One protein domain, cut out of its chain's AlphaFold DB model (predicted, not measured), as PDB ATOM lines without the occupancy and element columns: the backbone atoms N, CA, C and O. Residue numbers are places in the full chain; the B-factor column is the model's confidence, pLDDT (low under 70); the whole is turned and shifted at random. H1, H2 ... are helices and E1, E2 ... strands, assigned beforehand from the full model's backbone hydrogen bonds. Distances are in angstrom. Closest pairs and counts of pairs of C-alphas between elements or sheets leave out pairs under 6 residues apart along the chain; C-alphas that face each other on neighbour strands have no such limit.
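This is residues 373 to 516 and 544 to 565 of the 1149 residues of the protein "Hypothetical protein" of Rotaria sp. Silwood2 (UniProt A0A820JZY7). Four helices side by side, H1 to H4, make an up-and-down bundle, with H1 and H2 as one pair and H3 and H4 beyond them. On the other side of H1 is a strongly twisted sheet, only just so, of four strands; H1 packs across its E3 and E4 part, while E1 lies farthest out, and long loops link E1 to E2 and E2 to E3. The printed part has 166 residues, in the order E1 E2 E3 E4 H1 H2 H3 H4; the sheet runs E1 E2 E3 E4 and is antiparallel. The class is mixed, helices and strands, with 76 residues, under half, in named elements. The whole is compact, with a radius of gyration of the C-alphas of 16.4 A and spans of 53 by 41 by 33 A.

E1, residues 390 to 394, and E2, residues 406 to 411, form a hairpin, with N 392 and O 407 2.8 A apart. E2 and E3, residues 438 to 444, form a hairpin, with N 408 and O 441 2.8 A apart. E3 and E4, residues 449 to 452, form a hairpin, with N 442 and O 451 2.9 A apart. The four strands are a meander, each the antiparallel neighbour of the one before. H1, residues 455 to 468, is on one face of the sheet, making two layers with it, at a height over the sheet of 9.2 A; it runs across the strands, at 74 degrees to E3 on the local plane. H2, residues 481 to 491, touches H1 at Ala 462 and Cys 485, whose C-alphas are the closest, 4.4 A apart; the two form a helical hairpin at a shallow tilt of 13 degrees. H3, residues 500 to 511, touches H1, the same way at 19 degrees, a shallow tilt; the closest C-alphas, of Ala 456 and Glu 502, are 4.8 A apart. H4, residues 544 to 560, touches H2, the same way at a shallow tilt of 18 degrees; the closest C-alphas, of Ala 486 and Ile 549, are 5.5 A apart. H3 and H4 are close but not clearly touching. Every O i to N i+4 pair is within hydrogen-bond range in H1 and H4, against 6 of 7 in H2 and 6 of 8 in H3.

E1 begins at C-alpha 390, (-29.804, -37.396, -39.140). E3 is 19.5 A long, H1 19.7 A and H4 24.6 A, ending at C-alpha 560, (-30.207, -7.910, -53.150).

The C-alphas farthest apart, of Asn 399 and Asp 516, are 54.8 A apart. Residues 517 to 543 are not printed; C-alphas 516 and 544 are 19.1 A apart across the cut. The links E1 to E2, E2 to E3 and H1 to H2 are long. Confidence is under 70 in residues 397 to 404, 417 to 424, 512 to 516, 544 to 548 and 558 to 565.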
ATOM      1  N   ARG A 373     -40.127 -40.629 -38.051       92.94
ATOM      2  CA  ARG A 373     -39.244 -41.449 -37.227       92.94
ATOM      3  C   ARG A 373     -37.819 -41.379 -37.750       92.94
ATOM      4  O   ARG A 373     -37.590 -41.102 -38.923       92.94
ATOM      5  N   LEU A 374     -36.851 -41.665 -36.894       94.25
ATOM      6  CA  LEU A 374     -35.473 -41.864 -37.310       94.25
ATOM      7  C   LEU A 374     -35.413 -43.040 -38.290       94.25
ATOM      8  O   LEU A 374     -35.882 -44.138 -37.982       94.25
ATOM      9  N   SER A 375     -34.855 -42.804 -39.476       92.38
ATOM     10  CA  SER A 375     -34.734 -43.846 -40.491       92.38
ATOM     11  C   SER A 375     -33.750 -44.918 -40.011       92.38
ATOM     12  O   SER A 375     -32.667 -44.576 -39.528       92.38
ATOM     13  N   PRO A 376     -34.048 -46.219 -40.162       88.12
ATOM     14  CA  PRO A 376     -33.048 -47.258 -39.918       88.12
ATOM     15  C   PRO A 376     -31.873 -47.146 -40.904       88.12
ATOM     16  O   PRO A 376     -30.768 -47.594 -40.605       88.12
ATOM     17  N   ASN A 377     -32.092 -46.517 -42.065       89.56
ATOM     18  CA  ASN A 377     -31.062 -46.229 -43.045       89.56
ATOM     19  C   ASN A 377     -30.581 -44.774 -42.912       89.56
ATOM     20  O   ASN A 377     -31.180 -43.841 -43.450       89.56
ATOM     21  N   GLN A 378     -29.453 -44.587 -42.229       91.69
ATOM     22  CA  GLN A 378     -28.803 -43.285 -42.053       91.69
ATOM     23  C   GLN A 378     -27.857 -42.913 -43.215       91.69
ATOM     24  O   GLN A 378     -26.915 -42.151 -43.013       91.69
ATOM     25  N   HIS A 379     -28.063 -43.437 -44.429       88.06
ATOM     26  CA  HIS A 379     -27.303 -43.055 -45.628       88.06
ATOM     27  C   HIS A 379     -28.093 -42.083 -46.518       88.06
ATOM     28  O   HIS A 379     -29.286 -42.287 -46.762       88.06
ATOM     29  N   ILE A 380     -27.408 -41.041 -47.009       86.56
ATOM     30  CA  ILE A 380     -27.970 -39.991 -47.883       86.56
ATOM     31  C   ILE A 380     -27.434 -40.045 -49.323       86.56
ATOM     32  O   ILE A 380     -27.949 -39.337 -50.175       86.56
ATOM     33  N   ASN A 381     -26.445 -40.905 -49.608       86.19
ATOM     34  CA  ASN A 381     -25.832 -41.135 -50.932       86.19
ATOM     35  C   ASN A 381     -25.300 -39.883 -51.667       86.19
ATOM     36  O   ASN A 381     -24.963 -39.985 -52.840       86.19
ATOM     37  N   THR A 382     -25.191 -38.750 -50.969       89.75
ATOM     38  CA  THR A 382     -24.644 -37.469 -51.435       89.75
ATOM     39  C   THR A 382     -23.845 -36.800 -50.306       89.75
ATOM     40  O   THR A 382     -23.768 -37.359 -49.206       89.75
ATOM     41  N   LEU A 383     -23.256 -35.620 -50.540       88.50
ATOM     42  CA  LEU A 383     -22.455 -34.857 -49.563       88.50
ATOM     43  C   LEU A 383     -21.320 -35.712 -48.972       88.50
ATOM     44  O   LEU A 383     -21.208 -35.904 -47.757       88.50
ATOM     45  N   PHE A 384     -20.483 -36.272 -49.850       84.12
ATOM     46  CA  PHE A 384     -19.408 -37.184 -49.458       84.12
ATOM     47  C   PHE A 384     -18.509 -36.590 -48.373       84.12
ATOM     48  O   PHE A 384     -17.989 -35.486 -48.492       84.12
ATOM     49  N   GLY A 385     -18.291 -37.362 -47.307       82.62
ATOM     50  CA  GLY A 385     -17.452 -36.919 -46.199       82.62
ATOM     51  C   GLY A 385     -18.147 -35.969 -45.221       82.62
ATOM     52  O   GLY A 385     -17.446 -35.350 -44.426       82.62
ATOM     53  N   LEU A 386     -19.481 -35.870 -45.237       89.62
ATOM     54  CA  LEU A 386     -20.276 -35.222 -44.192       89.62
ATOM     55  C   LEU A 386     -20.739 -36.250 -43.134       89.62
ATOM     56  O   LEU A 386     -21.646 -37.026 -43.419       89.62
ATOM     57  N   PRO A 387     -20.168 -36.292 -41.914       84.88
ATOM     58  CA  PRO A 387     -20.625 -37.222 -40.875       84.88
ATOM     59  C   PRO A 387     -21.884 -36.762 -40.121       84.88
ATOM     60  O   PRO A 387     -22.684 -37.596 -39.701       84.88
ATOM     61  N   GLN A 388     -22.042 -35.456 -39.898       90.38
ATOM     62  CA  GLN A 388     -23.010 -34.881 -38.958       90.38
ATOM     63  C   GLN A 388     -24.370 -34.643 -39.626       90.38
ATOM     64  O   GLN A 388     -24.678 -33.533 -40.052       90.38
ATOM     65  N   TYR A 389     -25.200 -35.679 -39.715       93.94
ATOM     66  CA  TYR A 389     -26.599 -35.540 -40.121       93.94
ATOM     67  C   TYR A 389     -27.470 -36.652 -39.520       93.94
ATOM     68  O   TYR A 389     -26.973 -37.731 -39.173       93.94
ATOM     69  N   LEU A 390     -28.777 -36.396 -39.438       95.81
ATOM     70  CA  LEU A 390     -29.804 -37.396 -39.140       95.81
ATOM     71  C   LEU A 390     -30.753 -37.525 -40.320       95.81
ATOM     72  O   LEU A 390     -31.233 -36.526 -40.847       95.81
ATOM     73  N   VAL A 391     -31.067 -38.757 -40.706       95.00
ATOM     74  CA  VAL A 391     -32.141 -39.025 -41.664       95.00
ATOM     75  C   VAL A 391     -33.387 -39.449 -40.913       95.00
ATOM     76  O   VAL A 391     -33.365 -40.413 -40.146       95.00
ATOM     77  N   ILE A 392     -34.480 -38.746 -41.161       95.12
ATOM     78  CA  ILE A 392     -35.809 -39.102 -40.682       95.12
ATOM     79  C   ILE A 392     -36.683 -39.499 -41.871       95.12
ATOM     80  O   ILE A 392     -36.495 -39.028 -42.990       95.12
ATOM     81  N   GLU A 393     -37.631 -40.388 -41.641       92.69
ATOM     82  CA  GLU A 393     -38.592 -40.858 -42.635       92.69
ATOM     83  C   GLU A 393     -39.995 -40.847 -42.045       92.69
ATOM     84  O   GLU A 393     -40.145 -40.924 -40.825       92.69
ATOM     85  N   LEU A 394     -41.018 -40.737 -42.887       90.88
ATOM     86  CA  LEU A 394     -42.400 -40.810 -42.420       90.88
ATOM     87  C   LEU A 394     -42.647 -42.161 -41.713       90.88
ATOM     88  O   LEU A 394     -42.278 -43.225 -42.216       90.88
ATOM     89  N   ASP A 395     -43.277 -42.138 -40.537       85.88
ATOM     90  CA  ASP A 395     -43.743 -43.323 -39.803       85.88
ATOM     91  C   ASP A 395     -45.053 -43.813 -40.438       85.88
ATOM     92  O   ASP A 395     -46.145 -43.667 -39.892       85.88
ATOM     93  N   ILE A 396     -44.946 -44.322 -41.668       72.88
ATOM     94  CA  ILE A 396     -46.091 -44.683 -42.502       72.88
ATOM     95  C   ILE A 396     -46.745 -45.982 -41.995       72.88
ATOM     96  O   ILE A 396     -46.200 -47.071 -42.163       72.88
ATOM     97  N   GLU A 397     -47.965 -45.869 -41.461       57.34
ATOM     98  CA  GLU A 397     -49.055 -46.847 -41.672       57.34
ATOM     99  C   GLU A 397     -50.077 -46.345 -42.720       57.34
ATOM    100  O   GLU A 397     -51.033 -47.034 -43.072       57.34
ATOM    101  N   THR A 398     -49.901 -45.128 -43.239       53.38
ATOM    102  CA  THR A 398     -50.875 -44.428 -44.082       53.38
ATOM    103  C   THR A 398     -50.608 -44.636 -45.580       53.38
ATOM    104  O   THR A 398     -49.619 -44.173 -46.131       53.38
ATOM    105  N   ASN A 399     -51.542 -45.298 -46.271       51.06
ATOM    106  CA  ASN A 399     -51.514 -45.671 -47.701       51.06
ATOM    107  C   ASN A 399     -51.432 -44.515 -48.732       51.06
ATOM    108  O   ASN A 399     -51.747 -44.728 -49.904       51.06
ATOM    109  N   ASN A 400     -51.034 -43.299 -48.351       55.16
ATOM    110  CA  ASN A 400     -50.874 -42.201 -49.300       55.16
ATOM    111  C   ASN A 400     -49.402 -42.059 -49.710       55.16
ATOM    112  O   ASN A 400     -48.577 -41.718 -48.863       55.16
ATOM    113  N   PRO A 401     -49.057 -42.271 -50.995       55.91
ATOM    114  CA  PRO A 401     -47.719 -42.001 -51.504       55.91
ATOM    115  C   PRO A 401     -47.511 -40.483 -51.559       55.91
ATOM    116  O   PRO A 401     -47.835 -39.823 -52.546       55.91
ATOM    117  N   ILE A 402     -47.023 -39.909 -50.460       59.03
ATOM    118  CA  ILE A 402     -46.555 -38.524 -50.435       59.03
ATOM    119  C   ILE A 402     -45.247 -38.458 -51.236       59.03
ATOM    120  O   ILE A 402     -44.452 -39.393 -51.247       59.03
ATOM    121  N   LYS A 403     -45.041 -37.343 -51.944       59.34
ATOM    122  CA  LYS A 403     -43.911 -37.123 -52.861       59.34
ATOM    123  C   LYS A 403     -42.534 -37.170 -52.171       59.34
ATOM    124  O   LYS A 403     -41.551 -37.491 -52.831       59.34
ATOM    125  N   PHE A 404     -42.473 -36.896 -50.864       64.75
ATOM    126  CA  PHE A 404     -41.248 -36.882 -50.058       64.75
ATOM    127  C   PHE A 404     -41.411 -37.784 -48.832       64.75
ATOM    128  O   PHE A 404     -42.168 -37.465 -47.918       64.75
ATOM    129  N   ASN A 405     -40.691 -38.907 -48.805       79.88
ATOM    130  CA  ASN A 405     -40.780 -39.883 -47.711       79.88
ATOM    131  C   ASN A 405     -39.659 -39.740 -46.670       79.88
ATOM    132  O   ASN A 405     -39.726 -40.375 -45.617       79.88
ATOM    133  N   ARG A 406     -38.628 -38.927 -46.949       90.44
ATOM    134  CA  ARG A 406     -37.438 -38.756 -46.102       90.44
ATOM    135  C   ARG A 406     -37.024 -37.287 -46.011       90.44
ATOM    136  O   ARG A 406     -37.064 -36.563 -47.006       90.44
ATOM    137  N   LYS A 407     -36.576 -36.873 -44.824       94.19
ATOM    138  CA  LYS A 407     -35.909 -35.588 -44.577       94.19
ATOM    139  C   LYS A 407     -34.532 -35.819 -43.956       94.19
ATOM    140  O   LYS A 407     -34.330 -36.773 -43.206       94.19
ATOM    141  N   ILE A 408     -33.591 -34.936 -44.255       95.38
ATOM    142  CA  ILE A 408     -32.257 -34.899 -43.652       95.38
ATOM    143  C   ILE A 408     -32.192 -33.677 -42.751       95.38
ATOM    144  O   ILE A 408     -32.492 -32.571 -43.189       95.38
ATOM    145  N   ILE A 409     -31.771 -33.867 -41.511       96.31
ATOM    146  CA  ILE A 409     -31.476 -32.793 -40.570       96.31
ATOM    147  C   ILE A 409     -29.958 -32.665 -40.494       96.31
ATOM    148  O   ILE A 409     -29.271 -33.640 -40.188       96.31
ATOM    149  N   ILE A 410     -29.440 -31.469 -40.765       95.69
ATOM    150  CA  ILE A 410     -28.012 -31.153 -40.670       95.69
ATOM    151  C   ILE A 410     -27.844 -30.048 -39.621       95.69
ATOM    152  O   ILE A 410     -28.465 -28.988 -39.759       95.69
ATOM    153  N   PRO A 411     -27.039 -30.258 -38.568       93.88
ATOM    154  CA  PRO A 411     -26.872 -29.267 -37.523       93.88
ATOM    155  C   PRO A 411     -25.984 -28.123 -38.031       93.88
ATOM    156  O   PRO A 411     -25.000 -28.345 -38.740       93.88
ATOM    157  N   TYR A 412     -26.323 -26.879 -37.690       93.19
ATOM    158  CA  TYR A 412     -25.597 -25.708 -38.181       93.19
ATOM    159  C   TYR A 412     -24.378 -25.419 -37.305       93.19
ATOM    160  O   TYR A 412     -24.361 -24.473 -36.523       93.19
ATOM    161  N   HIS A 413     -23.325 -26.217 -37.439       89.00
ATOM    162  CA  HIS A 413     -22.064 -25.956 -36.745       89.00
ATOM    163  C   HIS A 413     -21.083 -25.150 -37.616       89.00
ATOM    164  O   HIS A 413     -21.120 -25.221 -38.854       89.00
ATOM    165  N   PRO A 414     -20.158 -24.387 -37.004       85.44
ATOM    166  CA  PRO A 414     -18.994 -23.860 -37.704       85.44
ATOM    167  C   PRO A 414     -18.164 -24.997 -38.315       85.44
ATOM    168  O   PRO A 414     -17.823 -25.966 -37.636       85.44
ATOM    169  N   ILE A 415     -17.831 -24.858 -39.597       85.94
ATOM    170  CA  ILE A 415     -16.986 -25.807 -40.327       85.94
ATOM    171  C   ILE A 415     -15.521 -25.484 -40.022       85.94
ATOM    172  O   ILE A 415     -15.071 -24.363 -40.263       85.94
ATOM    173  N   GLU A 416     -14.770 -26.452 -39.507       83.19
ATOM    174  CA  GLU A 416     -13.338 -26.309 -39.249       83.19
ATOM    175  C   GLU A 416     -12.542 -26.533 -40.541       83.19
ATOM    176  O   GLU A 416     -12.700 -27.542 -41.232       83.19
ATOM    177  N   ASN A 417     -11.649 -25.598 -40.879       67.25
ATOM    178  CA  ASN A 417     -10.735 -25.771 -42.006       67.25
ATOM    179  C   ASN A 417      -9.661 -26.801 -41.622       67.25
ATOM    180  O   ASN A 417      -8.751 -26.506 -40.841       67.25
ATOM    181  N   LYS A 418      -9.745 -28.021 -42.168       62.91
ATOM    182  CA  LYS A 418      -8.671 -29.007 -42.007       62.91
ATOM    183  C   LYS A 418      -7.401 -28.524 -42.705       62.91
ATOM    184  O   LYS A 418      -7.433 -28.066 -43.839       62.91
ATOM    185  N   LYS A 419      -6.258 -28.711 -42.039       54.81
ATOM    186  CA  LYS A 419      -4.915 -28.442 -42.590       54.81
ATOM    187  C   LYS A 419      -4.454 -29.480 -43.628       54.81
ATOM    188  O   LYS A 419      -3.388 -29.312 -44.208       54.81
ATOM    189  N   ALA A 420      -5.192 -30.576 -43.811       54.09
ATOM    190  CA  ALA A 420      -4.813 -31.669 -44.701       54.09
ATOM    191  C   ALA A 420      -5.604 -31.587 -46.012       54.09
ATOM    192  O   ALA A 420      -6.783 -31.927 -46.043       54.09
ATOM    193  N   PHE A 421      -4.918 -31.181 -47.082       47.38
ATOM    194  CA  PHE A 421      -5.446 -30.975 -48.439       47.38
ATOM    195  C   PHE A 421      -6.187 -32.192 -49.039       47.38
ATOM    196  O   PHE A 421      -7.008 -32.027 -49.928       47.38
ATOM    197  N   PHE A 422      -5.943 -33.411 -48.540       51.62
ATOM    198  CA  PHE A 422      -6.454 -34.660 -49.130       51.62
ATOM    199  C   PHE A 422      -7.625 -35.319 -48.375       51.62
ATOM    200  O   PHE A 422      -8.058 -36.405 -48.750       51.62
ATOM    201  N   SER A 423      -8.130 -34.722 -47.290       58.94
ATOM    202  CA  SER A 423      -9.271 -35.276 -46.549       58.94
ATOM    203  C   SER A 423     -10.560 -34.551 -46.937       58.94
ATOM    204  O   SER A 423     -10.872 -33.529 -46.332       58.94
ATOM    205  N   ASN A 424     -11.367 -35.145 -47.823       64.75
ATOM    206  CA  ASN A 424     -12.713 -34.650 -48.176       64.75
ATOM    207  C   ASN A 424     -13.714 -34.693 -47.000       64.75
ATOM    208  O   ASN A 424     -14.841 -34.229 -47.118       64.75
ATOM    209  N   ALA A 425     -13.324 -35.264 -45.854       77.12
ATOM    210  CA  ALA A 425     -14.160 -35.278 -44.664       77.12
ATOM    211  C   ALA A 425     -14.205 -33.897 -43.992       77.12
ATOM    212  O   ALA A 425     -13.191 -33.448 -43.442       77.12
ATOM    213  N   ILE A 426     -15.387 -33.280 -43.964       80.88
ATOM    214  CA  ILE A 426     -15.658 -32.058 -43.199       80.88
ATOM    215  C   ILE A 426     -15.588 -32.380 -41.704       80.88
ATOM    216  O   ILE A 426     -16.037 -33.433 -41.253       80.88
ATOM    217  N   GLN A 427     -15.006 -31.468 -40.928       82.94
ATOM    218  CA  GLN A 427     -15.066 -31.506 -39.473       82.94
ATOM    219  C   GLN A 427     -15.817 -30.276 -38.982       82.94
ATOM    220  O   GLN A 427     -15.573 -29.162 -39.449       82.94
ATOM    221  N   PHE A 428     -16.740 -30.490 -38.058       85.56
ATOM    222  CA  PHE A 428     -17.469 -29.418 -37.403       85.56
ATOM    223  C   PHE A 428     -16.922 -29.193 -36.008       85.56
ATOM    224  O   PHE A 428     -16.520 -30.136 -35.324       85.56
ATOM    225  N   ASN A 429     -16.964 -27.939 -35.577       86.12
ATOM    226  CA  ASN A 429     -16.733 -27.597 -34.189       86.12
ATOM    227  C   ASN A 429     -18.009 -27.895 -33.387       86.12
ATOM    228  O   ASN A 429     -18.935 -27.081 -33.368       86.12
ATOM    229  N   LEU A 430     -18.066 -29.065 -32.746       84.75
ATOM    230  CA  LEU A 430     -19.230 -29.471 -31.949       84.75
ATOM    231  C   LEU A 430     -19.368 -28.668 -30.647       84.75
ATOM    232  O   LEU A 430     -20.438 -28.666 -30.056       84.75
ATOM    233  N   ASP A 431     -18.356 -27.911 -30.212       81.00
ATOM    234  CA  ASP A 431     -18.500 -27.021 -29.050       81.00
ATOM    235  C   ASP A 431     -19.417 -25.816 -29.349       81.00
ATOM    236  O   ASP A 431     -19.874 -25.140 -28.428       81.00
ATOM    237  N   LYS A 432     -19.702 -25.520 -30.628       83.00
ATOM    238  CA  LYS A 432     -20.467 -24.335 -31.047       83.00
ATOM    239  C   LYS A 432     -21.615 -24.689 -31.975       83.00
ATOM    240  O   LYS A 432     -21.391 -25.277 -33.025       83.00
ATOM    241  N   VAL A 433     -22.813 -24.209 -31.662       85.50
ATOM    242  CA  VAL A 433     -24.006 -24.326 -32.517       85.50
ATOM    243  C   VAL A 433     -24.383 -22.944 -33.052       85.50
ATOM    244  O   VAL A 433     -24.361 -21.951 -32.322       85.50
ATOM    245  N   GLY A 434     -24.668 -22.860 -34.347       84.56
ATOM    246  CA  GLY A 434     -25.130 -21.653 -35.022       84.56
ATOM    247  C   GLY A 434     -26.606 -21.352 -34.756       84.56
ATOM    248  O   GLY A 434     -27.297 -22.064 -34.034       84.56
ATOM    249  N   LYS A 435     -27.106 -20.261 -35.340       83.56
ATOM    250  CA  LYS A 435     -28.536 -19.917 -35.341       83.56
ATOM    251  C   LYS A 435     -28.998 -19.756 -36.798       83.56
ATOM    252  O   LYS A 435     -28.353 -18.977 -37.501       83.56
ATOM    253  N   PRO A 436     -30.045 -20.473 -37.263       89.50
ATOM    254  CA  PRO A 436     -30.812 -21.498 -36.536       89.50
ATOM    255  C   PRO A 436     -29.935 -22.699 -36.152       89.50
ATOM    256  O   PRO A 436     -28.866 -22.878 -36.718       89.50
ATOM    257  N   ALA A 437     -30.354 -23.502 -35.174       90.81
ATOM    258  CA  ALA A 437     -29.507 -24.576 -34.645       90.81
ATOM    259  C   ALA A 437     -29.256 -25.712 -35.655       90.81
ATOM    260  O   ALA A 437     -28.218 -26.368 -35.619       90.81
ATOM    261  N   TYR A 438     -30.183 -25.919 -36.588       95.19
ATOM    262  CA  TYR A 438     -30.081 -26.897 -37.664       95.19
ATOM    263  C   TYR A 438     -30.845 -26.416 -38.902       95.19
ATOM    264  O   TYR A 438     -31.668 -25.501 -38.823       95.19
ATOM    265  N   PHE A 439     -30.598 -27.075 -40.031       95.88
ATOM    266  CA  PHE A 439     -31.400 -26.969 -41.246       95.88
ATOM    267  C   PHE A 439     -31.957 -28.346 -41.615       95.88
ATOM    268  O   PHE A 439     -31.308 -29.368 -41.384       95.88
ATOM    269  N   SER A 440     -33.164 -28.377 -42.177       95.69
ATOM    270  CA  SER A 440     -33.799 -29.599 -42.671       95.69
ATOM    271  C   SER A 440     -33.973 -29.551 -44.184       95.69
ATOM    272  O   SER A 440     -34.368 -28.519 -44.727       95.69
ATOM    273  N   TYR A 441     -33.734 -30.683 -44.837       95.62
ATOM    274  CA  TYR A 441     -33.798 -30.843 -46.285       95.62
ATOM    275  C   TYR A 441     -34.715 -31.999 -46.658       95.62
ATOM    276  O   TYR A 441     -34.598 -33.087 -46.096       95.62
ATOM    277  N   GLU A 442     -35.610 -31.785 -47.612       93.19
ATOM    278  CA  GLU A 442     -36.433 -32.848 -48.189       93.19
ATOM    279  C   GLU A 442     -35.641 -33.587 -49.269       93.19
ATOM    280  O   GLU A 442     -34.979 -32.954 -50.096       93.19
ATOM    281  N   ILE A 443     -35.695 -34.923 -49.254       90.31
ATOM    282  CA  ILE A 443     -35.068 -35.753 -50.287       90.31
ATOM    283  C   ILE A 443     -36.092 -35.995 -51.400       90.31
ATOM    284  O   ILE A 443     -37.059 -36.730 -51.194       90.31
ATOM    285  N   ASP A 444     -35.866 -35.416 -52.583       85.94
ATOM    286  CA  ASP A 444     -36.593 -35.788 -53.800       85.94
ATOM    287  C   ASP A 444     -35.834 -36.912 -54.513       85.94
ATOM    288  O   ASP A 444     -34.838 -36.670 -55.193       85.94
ATOM    289  N   GLU A 445     -36.282 -38.158 -54.356       82.25
ATOM    290  CA  GLU A 445     -35.650 -39.298 -55.035       82.25
ATOM    291  C   GLU A 445     -35.901 -39.299 -56.553       82.25
ATOM    292  O   GLU A 445     -35.106 -39.870 -57.296       82.25
ATOM    293  N   ASN A 446     -36.964 -38.638 -57.034       80.06
ATOM    294  CA  ASN A 446     -37.285 -38.594 -58.466       80.06
ATOM    295  C   ASN A 446     -36.416 -37.576 -59.198       80.06
ATOM    296  O   ASN A 446     -35.913 -37.846 -60.284       80.06
ATOM    297  N   VAL A 447     -36.269 -36.393 -58.599       78.00
ATOM    298  CA  VAL A 447     -35.446 -35.305 -59.147       78.00
ATOM    299  C   VAL A 447     -33.985 -35.455 -58.723       78.00
ATOM    300  O   VAL A 447     -33.132 -34.742 -59.239       78.00
ATOM    301  N   LYS A 448     -33.689 -36.408 -57.824       83.25
ATOM    302  CA  LYS A 448     -32.374 -36.602 -57.214       83.25
ATOM    303  C   LYS A 448     -31.867 -35.265 -56.681       83.25
ATOM    304  O   LYS A 448     -30.873 -34.733 -57.156       83.25
ATOM    305  N   SER A 449     -32.598 -34.669 -55.743       85.81
ATOM    306  CA  SER A 449     -32.231 -33.368 -55.178       85.81
ATOM    307  C   SER A 449     -32.497 -33.292 -53.680       85.81
ATOM    308  O   SER A 449     -33.332 -34.014 -53.131       85.81
ATOM    309  N   LEU A 450     -31.750 -32.409 -53.012       91.50
ATOM    310  CA  LEU A 450     -31.995 -32.012 -51.630       91.50
ATOM    311  C   LEU A 450     -32.541 -30.589 -51.633       91.50
ATOM    312  O   LEU A 450     -31.849 -29.670 -52.069       91.50
ATOM    313  N   ASN A 451     -33.765 -30.411 -51.145       91.00
ATOM    314  CA  ASN A 451     -34.454 -29.126 -51.198       91.00
ATOM    315  C   ASN A 451     -34.635 -28.562 -49.786       91.00
ATOM    316  O   ASN A 451     -35.047 -29.277 -48.874       91.00
ATOM    317  N   SER A 452     -34.328 -27.279 -49.604       93.38
ATOM    318  CA  SER A 452     -34.597 -26.533 -48.371       93.38
ATOM    319  C   SER A 452     -35.850 -25.680 -48.535       93.38
ATOM    320  O   SER A 452     -36.083 -25.120 -49.602       93.38
ATOM    321  N   GLU A 453     -36.618 -25.525 -47.458       89.94
ATOM    322  CA  GLU A 453     -37.771 -24.612 -47.408       89.94
ATOM    323  C   GLU A 453     -37.350 -23.134 -47.295       89.94
ATOM    324  O   GLU A 453     -38.145 -22.235 -47.554       89.94
ATOM    325  N   THR A 454     -36.099 -22.867 -46.902       93.81
ATOM    326  CA  THR A 454     -35.577 -21.508 -46.670       93.81
ATOM    327  C   THR A 454     -34.346 -21.207 -47.519       93.81
ATOM    328  O   THR A 454     -33.508 -22.089 -47.736       93.81
ATOM    329  N   THR A 455     -34.186 -19.941 -47.921       94.44
ATOM    330  CA  THR A 455     -32.996 -19.436 -48.625       94.44
ATOM    331  C   THR A 455     -31.724 -19.647 -47.802       94.44
ATOM    332  O   THR A 455     -30.733 -20.146 -48.330       94.44
ATOM    333  N   ALA A 456     -31.760 -19.374 -46.491       94.81
ATOM    334  CA  ALA A 456     -30.660 -19.676 -45.569       94.81
ATOM    335  C   ALA A 456     -30.241 -21.155 -45.604       94.81
ATOM    336  O   ALA A 456     -29.051 -21.459 -45.703       94.81
ATOM    337  N   GLY A 457     -31.206 -22.079 -45.577       95.62
ATOM    338  CA  GLY A 457     -30.917 -23.507 -45.676       95.62
ATOM    339  C   GLY A 457     -30.340 -23.899 -47.037       95.62
ATOM    340  O   GLY A 457     -29.396 -24.688 -47.071       95.62
ATOM    341  N   SER A 458     -30.819 -23.310 -48.138       96.19
ATOM    342  CA  SER A 458     -30.257 -23.522 -49.484       96.19
ATOM    343  C   SER A 458     -28.828 -22.989 -49.596       96.19
ATOM    344  O   SER A 458     -27.948 -23.689 -50.093       96.19
ATOM    345  N   LEU A 459     -28.549 -21.796 -49.063       95.69
ATOM    346  CA  LEU A 459     -27.194 -21.242 -48.987       95.69
ATOM    347  C   LEU A 459     -26.269 -22.141 -48.161       95.69
ATOM    348  O   LEU A 459     -25.128 -22.380 -48.559       95.69
ATOM    349  N   TYR A 460     -26.751 -22.671 -47.031       95.75
ATOM    350  CA  TYR A 460     -25.955 -23.576 -46.204       95.75
ATOM    351  C   TYR A 460     -25.692 -24.907 -46.911       95.75
ATOM    352  O   TYR A 460     -24.570 -25.403 -46.883       95.75
ATOM    353  N   LEU A 461     -26.685 -25.447 -47.618       95.81
ATOM    354  CA  LEU A 461     -26.527 -26.657 -48.418       95.81
ATOM    355  C   LEU A 461     -25.509 -26.459 -49.544       95.81
ATOM    356  O   LEU A 461     -24.632 -27.300 -49.724       95.81
ATOM    357  N   ALA A 462     -25.579 -25.330 -50.254       95.19
ATOM    358  CA  ALA A 462     -24.589 -24.964 -51.258       95.19
ATOM    359  C   ALA A 462     -23.180 -24.895 -50.648       95.19
ATOM    360  O   ALA A 462     -22.233 -25.423 -51.228       95.19
ATOM    361  N   LEU A 463     -23.036 -24.321 -49.448       93.50
ATOM    362  CA  LEU A 463     -21.754 -24.268 -48.742       93.50
ATOM    363  C   LEU A 463     -21.241 -25.670 -48.391       93.50
ATOM    364  O   LEU A 463     -20.050 -25.939 -48.537       93.50
ATOM    365  N   LEU A 464     -22.117 -26.574 -47.950       93.25
ATOM    366  CA  LEU A 464     -21.749 -27.961 -47.661       93.25
ATOM    367  C   LEU A 464     -21.299 -28.697 -48.925       93.25
ATOM    368  O   LEU A 464     -20.266 -29.361 -48.884       93.25
ATOM    369  N   TYR A 465     -21.998 -28.531 -50.051       92.50
ATOM    370  CA  TYR A 465     -21.564 -29.085 -51.337       92.50
ATOM    371  C   TYR A 465     -20.238 -28.494 -51.793       92.50
ATOM    372  O   TYR A 465     -19.362 -29.241 -52.200       92.50
ATOM    373  N   PHE A 466     -20.037 -27.185 -51.647       90.56
ATOM    374  CA  PHE A 466     -18.761 -26.541 -51.946       90.56
ATOM    375  C   PHE A 466     -17.609 -27.112 -51.106       90.56
ATOM    376  O   PHE A 466     -16.505 -27.308 -51.610       90.56
ATOM    377  N   LYS A 467     -17.865 -27.397 -49.824       87.00
ATOM    378  CA  LYS A 467     -16.868 -27.903 -48.868       87.00
ATOM    379  C   LYS A 467     -16.615 -29.409 -48.969       87.00
ATOM    380  O   LYS A 467     -15.516 -29.844 -48.645       87.00
ATOM    381  N   THR A 468     -17.611 -30.185 -49.392       87.06
ATOM    382  CA  THR A 468     -17.499 -31.633 -49.664       87.06
ATOM    383  C   THR A 468     -17.174 -31.934 -51.127       87.06
ATOM    384  O   THR A 468     -17.049 -33.103 -51.494       87.06
ATOM    385  N   ALA A 469     -17.063 -30.907 -51.977       84.62
ATOM    386  CA  ALA A 469     -16.972 -31.083 -53.416       84.62
ATOM    387  C   ALA A 469     -15.771 -31.947 -53.797       84.62
ATOM    388  O   ALA A 469     -14.624 -31.665 -53.451       84.62
ATOM    389  N   THR A 470     -16.059 -32.979 -54.578       81.81
ATOM    390  CA  THR A 470     -15.060 -33.754 -55.308       81.81
ATOM    391  C   THR A 470     -15.265 -33.524 -56.800       81.81
ATOM    392  O   THR A 470     -16.308 -33.007 -57.207       81.81
ATOM    393  N   LEU A 471     -14.265 -33.861 -57.614       80.00
ATOM    394  CA  LEU A 471     -14.400 -33.819 -59.076       80.00
ATOM    395  C   LEU A 471     -15.203 -35.000 -59.618       80.00
ATOM    396  O   LEU A 471     -15.713 -34.931 -60.736       80.00
ATOM    397  N   ASP A 472     -15.326 -36.057 -58.819       81.75
ATOM    398  CA  ASP A 472     -16.147 -37.201 -59.154       81.75
ATOM    399  C   ASP A 472     -17.622 -36.802 -59.133       81.75
ATOM    400  O   ASP A 472     -18.080 -35.998 -58.312       81.75
ATOM    401  N   LYS A 473     -18.375 -37.367 -60.074       85.25
ATOM    402  CA  LYS A 473     -19.820 -37.178 -60.108       85.25
ATOM    403  C   LYS A 473     -20.439 -37.869 -58.911       85.25
ATOM    404  O   LYS A 473     -20.162 -39.038 -58.637       85.25
ATOM    405  N   ASP A 474     -21.319 -37.147 -58.246       84.75
ATOM    406  CA  ASP A 474     -22.137 -37.702 -57.198       84.75
ATOM    407  C   ASP A 474     -23.071 -38.764 -57.790       84.75
ATOM    408  O   ASP A 474     -23.775 -38.515 -58.767       84.75
ATOM    409  N   ALA A 475     -23.042 -39.978 -57.240       82.50
ATOM    410  CA  ALA A 475     -23.831 -41.090 -57.768       82.50
ATOM    411  C   ALA A 475     -25.343 -40.841 -57.639       82.50
ATOM    412  O   ALA A 475     -26.127 -41.366 -58.436       82.50
ATOM    413  N   PHE A 476     -25.755 -40.053 -56.643       84.00
ATOM    414  CA  PHE A 476     -27.139 -39.655 -56.457       84.00
ATOM    415  C   PHE A 476     -27.505 -38.532 -57.434       84.00
ATOM    416  O   PHE A 476     -28.481 -38.697 -58.156       84.00
ATOM    417  N   LEU A 477     -26.705 -37.464 -57.533       85.06
ATOM    418  CA  LEU A 477     -27.049 -36.246 -58.296       85.06
ATOM    419  C   LEU A 477     -26.608 -36.242 -59.772       85.06
ATOM    420  O   LEU A 477     -27.035 -35.380 -60.533       85.06
ATOM    421  N   GLU A 478     -25.722 -37.154 -60.179       87.00
ATOM    422  CA  GLU A 478     -25.073 -37.208 -61.506       87.00
ATOM    423  C   GLU A 478     -24.259 -35.953 -61.893       87.00
ATOM    424  O   GLU A 478     -23.799 -35.812 -63.033       87.00
ATOM    425  N   MET A 479     -24.017 -35.079 -60.918       88.12
ATOM    426  CA  MET A 479     -23.240 -33.844 -60.996       88.12
ATOM    427  C   MET A 479     -22.118 -33.882 -59.959       88.12
ATOM    428  O   MET A 479     -22.250 -34.536 -58.924       88.12
ATOM    429  N   ASN A 480     -21.005 -33.192 -60.204       88.62
ATOM    430  CA  ASN A 480     -19.986 -33.025 -59.163       88.62
ATOM    431  C   ASN A 480     -20.437 -31.992 -58.110       88.62
ATOM    432  O   ASN A 480     -21.326 -31.176 -58.352       88.62
ATOM    433  N   GLY A 481     -19.816 -31.994 -56.927       87.69
ATOM    434  CA  GLY A 481     -20.259 -31.129 -55.821       87.69
ATOM    435  C   GLY A 481     -20.219 -29.626 -56.140       87.69
ATOM    436  O   GLY A 481     -21.042 -28.865 -55.632       87.69
ATOM    437  N   TYR A 482     -19.319 -29.180 -57.024       87.88
ATOM    438  CA  TYR A 482     -19.263 -27.777 -57.443       87.88
ATOM    439  C   TYR A 482     -20.421 -27.392 -58.372       87.88
ATOM    440  O   TYR A 482     -20.978 -26.305 -58.229       87.88
ATOM    441  N   GLU A 483     -20.799 -28.269 -59.301       88.00
ATOM    442  CA  GLU A 483     -21.966 -28.080 -60.174       88.00
ATOM    443  C   GLU A 483     -23.245 -27.986 -59.343       88.00
ATOM    444  O   GLU A 483     -24.010 -27.035 -59.486       88.00
ATOM    445  N   VAL A 484     -23.415 -28.903 -58.388       90.62
ATOM    446  CA  VAL A 484     -24.563 -28.915 -57.471       90.62
ATOM    447  C   VAL A 484     -24.615 -27.634 -56.642       90.62
ATOM    448  O   VAL A 484     -25.668 -27.011 -56.525       90.62
ATOM    449  N   CYS A 485     -23.474 -27.196 -56.100       92.75
ATOM    450  CA  CYS A 485     -23.383 -25.922 -55.394       92.75
ATOM    451  C   CYS A 485     -23.840 -24.755 -56.281       92.75
ATOM    452  O   CYS A 485     -24.608 -23.906 -55.828       92.75
ATOM    453  N   ALA A 486     -23.371 -24.691 -57.530       88.06
ATOM    454  CA  ALA A 486     -23.738 -23.625 -58.453       88.06
ATOM    455  C   ALA A 486     -25.242 -23.639 -58.778       88.06
ATOM    456  O   ALA A 486     -25.859 -22.575 -58.776       88.06
ATOM    457  N   GLU A 487     -25.840 -24.815 -58.996       90.69
ATOM    458  CA  GLU A 487     -27.285 -24.960 -59.222       90.69
ATOM    459  C   GLU A 487     -28.107 -24.513 -58.009       90.69
ATOM    460  O   GLU A 487     -29.047 -23.733 -58.155       90.69
ATOM    461  N   ILE A 488     -27.720 -24.905 -56.792       93.38
ATOM    462  CA  ILE A 488     -28.426 -24.471 -55.577       93.38
ATOM    463  C   ILE A 488     -28.335 -22.948 -55.421       93.38
ATOM    464  O   ILE A 488     -29.353 -22.297 -55.184       93.38
ATOM    465  N   LEU A 489     -27.159 -22.346 -55.639       92.69
ATOM    466  CA  LEU A 489     -26.994 -20.887 -55.594       92.69
ATOM    467  C   LEU A 489     -27.841 -20.152 -56.639       92.69
ATOM    468  O   LEU A 489     -28.144 -18.974 -56.448       92.69
ATOM    469  N   LYS A 490     -28.262 -20.804 -57.733       88.38
ATOM    470  CA  LYS A 490     -29.221 -20.187 -58.661       88.38
ATOM    471  C   LYS A 490     -30.580 -19.962 -58.015       88.38
ATOM    472  O   LYS A 490     -31.205 -18.947 -58.307       88.38
ATOM    473  N   THR A 491     -30.985 -20.862 -57.125       89.50
ATOM    474  CA  THR A 491     -32.271 -20.812 -56.417       89.50
ATOM    475  C   THR A 491     -32.263 -19.889 -55.198       89.50
ATOM    476  O   THR A 491     -33.328 -19.510 -54.727       89.50
ATOM    477  N   CYS A 492     -31.087 -19.480 -54.709       92.19
ATOM    478  CA  CYS A 492     -30.953 -18.609 -53.534       92.19
ATOM    479  C   CYS A 492     -31.223 -17.121 -53.811       92.19
ATOM    480  O   CYS A 492     -31.047 -16.299 -52.914       92.19
ATOM    481  N   TRP A 493     -31.591 -16.756 -55.041       87.50
ATOM    482  CA  TRP A 493     -31.893 -15.375 -55.400       87.50
ATOM    483  C   TRP A 493     -33.175 -14.887 -54.720       87.50
ATOM    484  O   TRP A 493     -34.186 -15.588 -54.701       87.50
ATOM    485  N   GLN A 494     -33.140 -13.660 -54.200       83.44
ATOM    486  CA  GLN A 494     -34.292 -13.008 -53.587       83.44
ATOM    487  C   GLN A 494     -34.295 -11.499 -53.856       83.44
ATOM    488  O   GLN A 494     -33.247 -10.872 -53.968       83.44
ATOM    489  N   ASN A 495     -35.496 -10.919 -53.927       75.12
ATOM    490  CA  ASN A 495     -35.729  -9.489 -54.187       75.12
ATOM    491  C   ASN A 495     -35.564  -8.592 -52.944       75.12
ATOM    492  O   ASN A 495     -35.911  -7.415 -52.980       75.12
ATOM    493  N   CYS A 496     -35.110  -9.150 -51.824       77.25
ATOM    494  CA  CYS A 496     -34.920  -8.451 -50.559       77.25
ATOM    495  C   CYS A 496     -33.487  -8.633 -50.052       77.25
ATOM    496  O   CYS A 496     -32.774  -9.539 -50.483       77.25
ATOM    497  N   GLN A 497     -33.077  -7.785 -49.108       79.31
ATOM    498  CA  GLN A 497     -31.784  -7.924 -48.444       79.31
ATOM    499  C   GLN A 497     -31.677  -9.281 -47.736       79.31
ATOM    500  O   GLN A 497     -32.643  -9.752 -47.131       79.31
ATOM    501  N   TYR A 498     -30.492  -9.893 -47.805       84.19
ATOM    502  CA  TYR A 498     -30.195 -11.107 -47.050       84.19
ATOM    503  C   TYR A 498     -30.206 -10.821 -45.551       84.19
ATOM    504  O   TYR A 498     -29.665  -9.818 -45.089       84.19
ATOM    505  N   SER A 499     -30.793 -11.737 -44.788       88.56
ATOM    506  CA  SER A 499     -30.697 -11.735 -43.330       88.56
ATOM    507  C   SER A 499     -29.251 -11.936 -42.867       88.56
ATOM    508  O   SER A 499     -28.432 -12.514 -43.583       88.56
ATOM    509  N   ASP A 500     -28.944 -11.555 -41.624       84.19
ATOM    510  CA  ASP A 500     -27.611 -11.756 -41.034       84.19
ATOM    511  C   ASP A 500     -27.139 -13.214 -41.130       84.19
ATOM    512  O   ASP A 500     -25.955 -13.491 -41.307       84.19
ATOM    513  N   ILE A 501     -28.060 -14.173 -41.013       88.31
ATOM    514  CA  ILE A 501     -27.753 -15.606 -41.084       88.31
ATOM    515  C   ILE A 501     -27.332 -15.981 -42.506       88.31
ATOM    516  O   ILE A 501     -26.290 -16.607 -42.690       88.31
ATOM    517  N   GLU A 502     -28.118 -15.573 -43.501       92.75
ATOM    518  CA  GLU A 502     -27.837 -15.810 -44.918       92.75
ATOM    519  C   GLU A 502     -26.525 -15.149 -45.337       92.75
ATOM    520  O   GLU A 502     -25.671 -15.787 -45.953       92.75
ATOM    521  N   PHE A 503     -26.326 -13.899 -44.924       86.62
ATOM    522  CA  PHE A 503     -25.113 -13.149 -45.200       86.62
ATOM    523  C   PHE A 503     -23.879 -13.806 -44.561       86.62
ATOM    524  O   PHE A 503     -22.867 -14.011 -45.230       86.62
ATOM    525  N   ASN A 504     -23.972 -14.244 -43.302       85.12
ATOM    526  CA  ASN A 504     -22.890 -14.979 -42.638       85.12
ATOM    527  C   ASN A 504     -22.560 -16.312 -43.330       85.12
ATOM    528  O   ASN A 504     -21.400 -16.727 -43.341       85.12
ATOM    529  N   ILE A 505     -23.548 -17.002 -43.907       90.38
ATOM    530  CA  ILE A 505     -23.303 -18.215 -44.700       90.38
ATOM    531  C   ILE A 505     -22.570 -17.864 -46.002       90.38
ATOM    532  O   ILE A 505     -21.604 -18.544 -46.345       90.38
ATOM    533  N   ILE A 506     -22.969 -16.784 -46.685       88.81
ATOM    534  CA  ILE A 506     -22.285 -16.276 -47.886       88.81
ATOM    535  C   ILE A 506     -20.815 -15.950 -47.577       88.81
ATOM    536  O   ILE A 506     -19.926 -16.370 -48.318       88.81
ATOM    537  N   LEU A 507     -20.526 -15.285 -46.453       83.81
ATOM    538  CA  LEU A 507     -19.150 -14.959 -46.056       83.81
ATOM    539  C   LEU A 507     -18.258 -16.193 -45.877       83.81
ATOM    540  O   LEU A 507     -17.089 -16.172 -46.271       83.81
ATOM    541  N   LYS A 508     -18.804 -17.301 -45.363       84.62
ATOM    542  CA  LYS A 508     -18.049 -18.552 -45.169       84.62
ATOM    543  C   LYS A 508     -17.538 -19.170 -46.474       84.62
ATOM    544  O   LYS A 508     -16.559 -19.922 -46.435       84.62
ATOM    545  N   PHE A 509     -18.137 -18.853 -47.627       85.75
ATOM    546  CA  PHE A 509     -17.562 -19.231 -48.923       85.75
ATOM    547  C   PHE A 509     -16.230 -18.516 -49.170       85.75
ATOM    548  O   PHE A 509     -15.279 -19.142 -49.626       85.75
ATOM    549  N   PHE A 510     -16.106 -17.241 -48.811       78.25
ATOM    550  CA  PHE A 510     -14.882 -16.464 -49.032       78.25
ATOM    551  C   PHE A 510     -13.771 -16.799 -48.027       78.25
ATOM    552  O   PHE A 510     -12.593 -16.816 -48.383       78.25
ATOM    553  N   GLU A 511     -14.123 -17.144 -46.786       70.31
ATOM    554  CA  GLU A 511     -13.153 -17.581 -45.765       70.31
ATOM    555  C   GLU A 511     -12.456 -18.902 -46.128       70.31
ATOM    556  O   GLU A 511     -11.354 -19.202 -45.668       70.31
ATOM    557  N   SER A 512     -13.108 -19.717 -46.953       63.62
ATOM    558  CA  SER A 512     -12.668 -21.070 -47.273       63.62
ATOM    559  C   SER A 512     -11.510 -21.161 -48.266       63.62
ATOM    560  O   SER A 512     -10.798 -22.162 -48.269       63.62
ATOM    561  N   THR A 513     -11.298 -20.129 -49.081       57.22
ATOM    562  CA  THR A 513     -10.325 -20.125 -50.185       57.22
ATOM    563  C   THR A 513      -9.020 -19.401 -49.868       57.22
ATOM    564  O   THR A 513      -8.119 -19.376 -50.700       57.22
ATOM    565  N   CYS A 514      -8.897 -18.829 -48.667       42.22
ATOM    566  CA  CYS A 514      -7.762 -18.008 -48.253       42.22
ATOM    567  C   CYS A 514      -6.717 -18.622 -47.268       42.22
ATOM    568  O   CYS A 514      -5.980 -17.824 -46.690       42.22
ATOM    569  N   PRO A 515      -6.572 -19.949 -46.998       40.59
ATOM    570  CA  PRO A 515      -5.617 -20.378 -45.959       40.59
ATOM    571  C   PRO A 515      -4.139 -20.494 -46.388       40.59
ATOM    572  O   PRO A 515      -3.267 -20.337 -45.536       40.59
ATOM    573  N   ASP A 516      -3.822 -20.768 -47.661       40.69
ATOM    574  CA  ASP A 516      -2.464 -21.218 -48.046       40.69
ATOM    575  C   ASP A 516      -1.547 -20.149 -48.673       40.69
ATOM    576  O   ASP A 516      -0.369 -20.413 -48.916       40.69
ATOM    577  N   ARG A 544     -12.622 -23.763 -62.861       58.06
ATOM    578  CA  ARG A 544     -13.607 -22.845 -63.482       58.06
ATOM    579  C   ARG A 544     -14.927 -22.793 -62.691       58.06
ATOM    580  O   ARG A 544     -15.528 -21.731 -62.563       58.06
ATOM    581  N   ASN A 545     -15.321 -23.914 -62.084       62.56
ATOM    582  CA  ASN A 545     -16.536 -24.028 -61.276       62.56
ATOM    583  C   ASN A 545     -16.461 -23.215 -59.970       62.56
ATOM    584  O   ASN A 545     -17.457 -22.630 -59.562       62.56
ATOM    585  N   THR A 546     -15.285 -23.097 -59.344       67.62
ATOM    586  CA  THR A 546     -15.081 -22.251 -58.158       67.62
ATOM    587  C   THR A 546     -15.266 -20.771 -58.500       67.62
ATOM    588  O   THR A 546     -15.943 -20.053 -57.767       67.62
ATOM    589  N   TYR A 547     -14.745 -20.319 -59.646       65.38
ATOM    590  CA  TYR A 547     -14.981 -18.958 -60.137       65.38
ATOM    591  C   TYR A 547     -16.458 -18.699 -60.429       65.38
ATOM    592  O   TYR A 547     -16.979 -17.658 -60.038       65.38
ATOM    593  N   ALA A 548     -17.152 -19.647 -61.066       68.62
ATOM    594  CA  ALA A 548     -18.583 -19.526 -61.327       68.62
ATOM    595  C   ALA A 548     -19.405 -19.404 -60.032       68.62
ATOM    596  O   ALA A 548     -20.310 -18.577 -59.957       68.62
ATOM    597  N   ILE A 549     -19.053 -20.173 -58.996       77.44
ATOM    598  CA  ILE A 549     -19.664 -20.081 -57.664       77.44
ATOM    599  C   ILE A 549     -19.438 -18.690 -57.064       77.44
ATOM    600  O   ILE A 549     -20.392 -18.065 -56.610       77.44
ATOM    601  N   PHE A 550     -18.216 -18.152 -57.127       78.38
ATOM    602  CA  PHE A 550     -17.935 -16.803 -56.624       78.38
ATOM    603  C   PHE A 550     -18.654 -15.703 -57.398       78.38
ATOM    604  O   PHE A 550     -19.234 -14.812 -56.781       78.38
ATOM    605  N   LEU A 551     -18.676 -15.776 -58.729       72.25
ATOM    606  CA  LEU A 551     -19.444 -14.847 -59.555       72.25
ATOM    607  C   LEU A 551     -20.934 -14.913 -59.216       72.25
ATOM    608  O   LEU A 551     -21.589 -13.876 -59.145       72.25
ATOM    609  N   ARG A 552     -21.466 -16.110 -58.937       80.00
ATOM    610  CA  ARG A 552     -22.855 -16.273 -58.505       80.00
ATOM    611  C   ARG A 552     -23.099 -15.670 -57.125       80.00
ATOM    612  O   ARG A 552     -24.102 -14.994 -56.955       80.00
ATOM    613  N   LEU A 553     -22.193 -15.849 -56.165       80.50
ATOM    614  CA  LEU A 553     -22.296 -15.221 -54.842       80.50
ATOM    615  C   LEU A 553     -22.254 -13.691 -54.936       80.50
ATOM    616  O   LEU A 553     -23.057 -13.020 -54.297       80.50
ATOM    617  N   ILE A 554     -21.370 -13.141 -55.774       76.88
ATOM    618  CA  ILE A 554     -21.316 -11.699 -56.049       76.88
ATOM    619  C   ILE A 554     -22.628 -11.240 -56.691       76.88
ATOM    620  O   ILE A 554     -23.199 -10.252 -56.245       76.88
ATOM    621  N   TYR A 555     -23.151 -11.973 -57.677       76.44
ATOM    622  CA  TYR A 555     -24.446 -11.672 -58.292       76.44
ATOM    623  C   TYR A 555     -25.589 -11.661 -57.268       76.44
ATOM    624  O   TYR A 555     -26.376 -10.717 -57.240       76.44
ATOM    625  N   LEU A 556     -25.653 -12.669 -56.391       78.75
ATOM    626  CA  LEU A 556     -26.638 -12.738 -55.312       78.75
ATOM    627  C   LEU A 556     -26.554 -11.493 -54.424       78.75
ATOM    628  O   LEU A 556     -27.573 -10.830 -54.237       78.75
ATOM    629  N   LEU A 557     -25.355 -11.123 -53.966       75.62
ATOM    630  CA  LEU A 557     -25.145  -9.910 -53.174       75.62
ATOM    631  C   LEU A 557     -25.620  -8.663 -53.929       75.62
ATOM    632  O   LEU A 557     -26.476  -7.946 -53.423       75.62
ATOM    633  N   LEU A 558     -25.161  -8.448 -55.165       66.19
ATOM    634  CA  LEU A 558     -25.516  -7.273 -55.971       66.19
ATOM    635  C   LEU A 558     -27.018  -7.154 -56.229       66.19
ATOM    636  O   LEU A 558     -27.583  -6.071 -56.103       66.19
ATOM    637  N   SER A 559     -27.672  -8.266 -56.561       65.12
ATOM    638  CA  SER A 559     -29.111  -8.291 -56.832       65.12
ATOM    639  C   SER A 559     -29.954  -7.922 -55.605       65.12
ATOM    640  O   SER A 559     -30.968  -7.247 -55.750       65.12
ATOM    641  N   SER A 560     -29.499  -8.257 -54.392       64.19
ATOM    642  CA  SER A 560     -30.207  -7.910 -53.150       64.19
ATOM    643  C   SER A 560     -30.139  -6.425 -52.771       64.19
ATOM    644  O   SER A 560     -30.969  -5.959 -51.991       64.19
ATOM    645  N   TYR A 561     -29.197  -5.667 -53.347       56.16
ATOM    646  CA  TYR A 561     -29.055  -4.219 -53.135       56.16
ATOM    647  C   TYR A 561     -29.707  -3.375 -54.247       56.16
ATOM    648  O   TYR A 561     -29.708  -2.148 -54.164       56.16
ATOM    649  N   GLN A 562     -30.305  -3.991 -55.277       49.06
ATOM    650  CA  GLN A 562     -30.866  -3.264 -56.429       49.06
ATOM    651  C   GLN A 562     -32.023  -2.312 -56.091       49.06
ATOM    652  O   GLN A 562     -32.252  -1.362 -56.842       49.06
ATOM    653  N   THR A 563     -32.735  -2.504 -54.975       42.44
ATOM    654  CA  THR A 563     -33.845  -1.616 -54.586       42.44
ATOM    655  C   THR A 563     -33.408  -0.184 -54.276       42.44
ATOM    656  O   THR A 563     -34.219   0.721 -54.447       42.44
ATOM    657  N   ASP A 564     -32.141   0.044 -53.918       35.59
ATOM    658  CA  ASP A 564     -31.607   1.395 -53.690       35.59
ATOM    659  C   ASP A 564     -31.032   2.041 -54.969       35.59
ATOM    660  O   ASP A 564     -30.816   3.251 -55.010       35.59
ATOM    661  N   PHE A 565     -30.832   1.261 -56.041       34.75
ATOM    662  CA  PHE A 565     -30.201   1.714 -57.291       34.75
ATOM    663  C   PHE A 565     -31.179   1.929 -58.457       34.75
ATOM    664  O   PHE A 565     -30.821   2.561 -59.452       34.75
TER     665      PHE A 565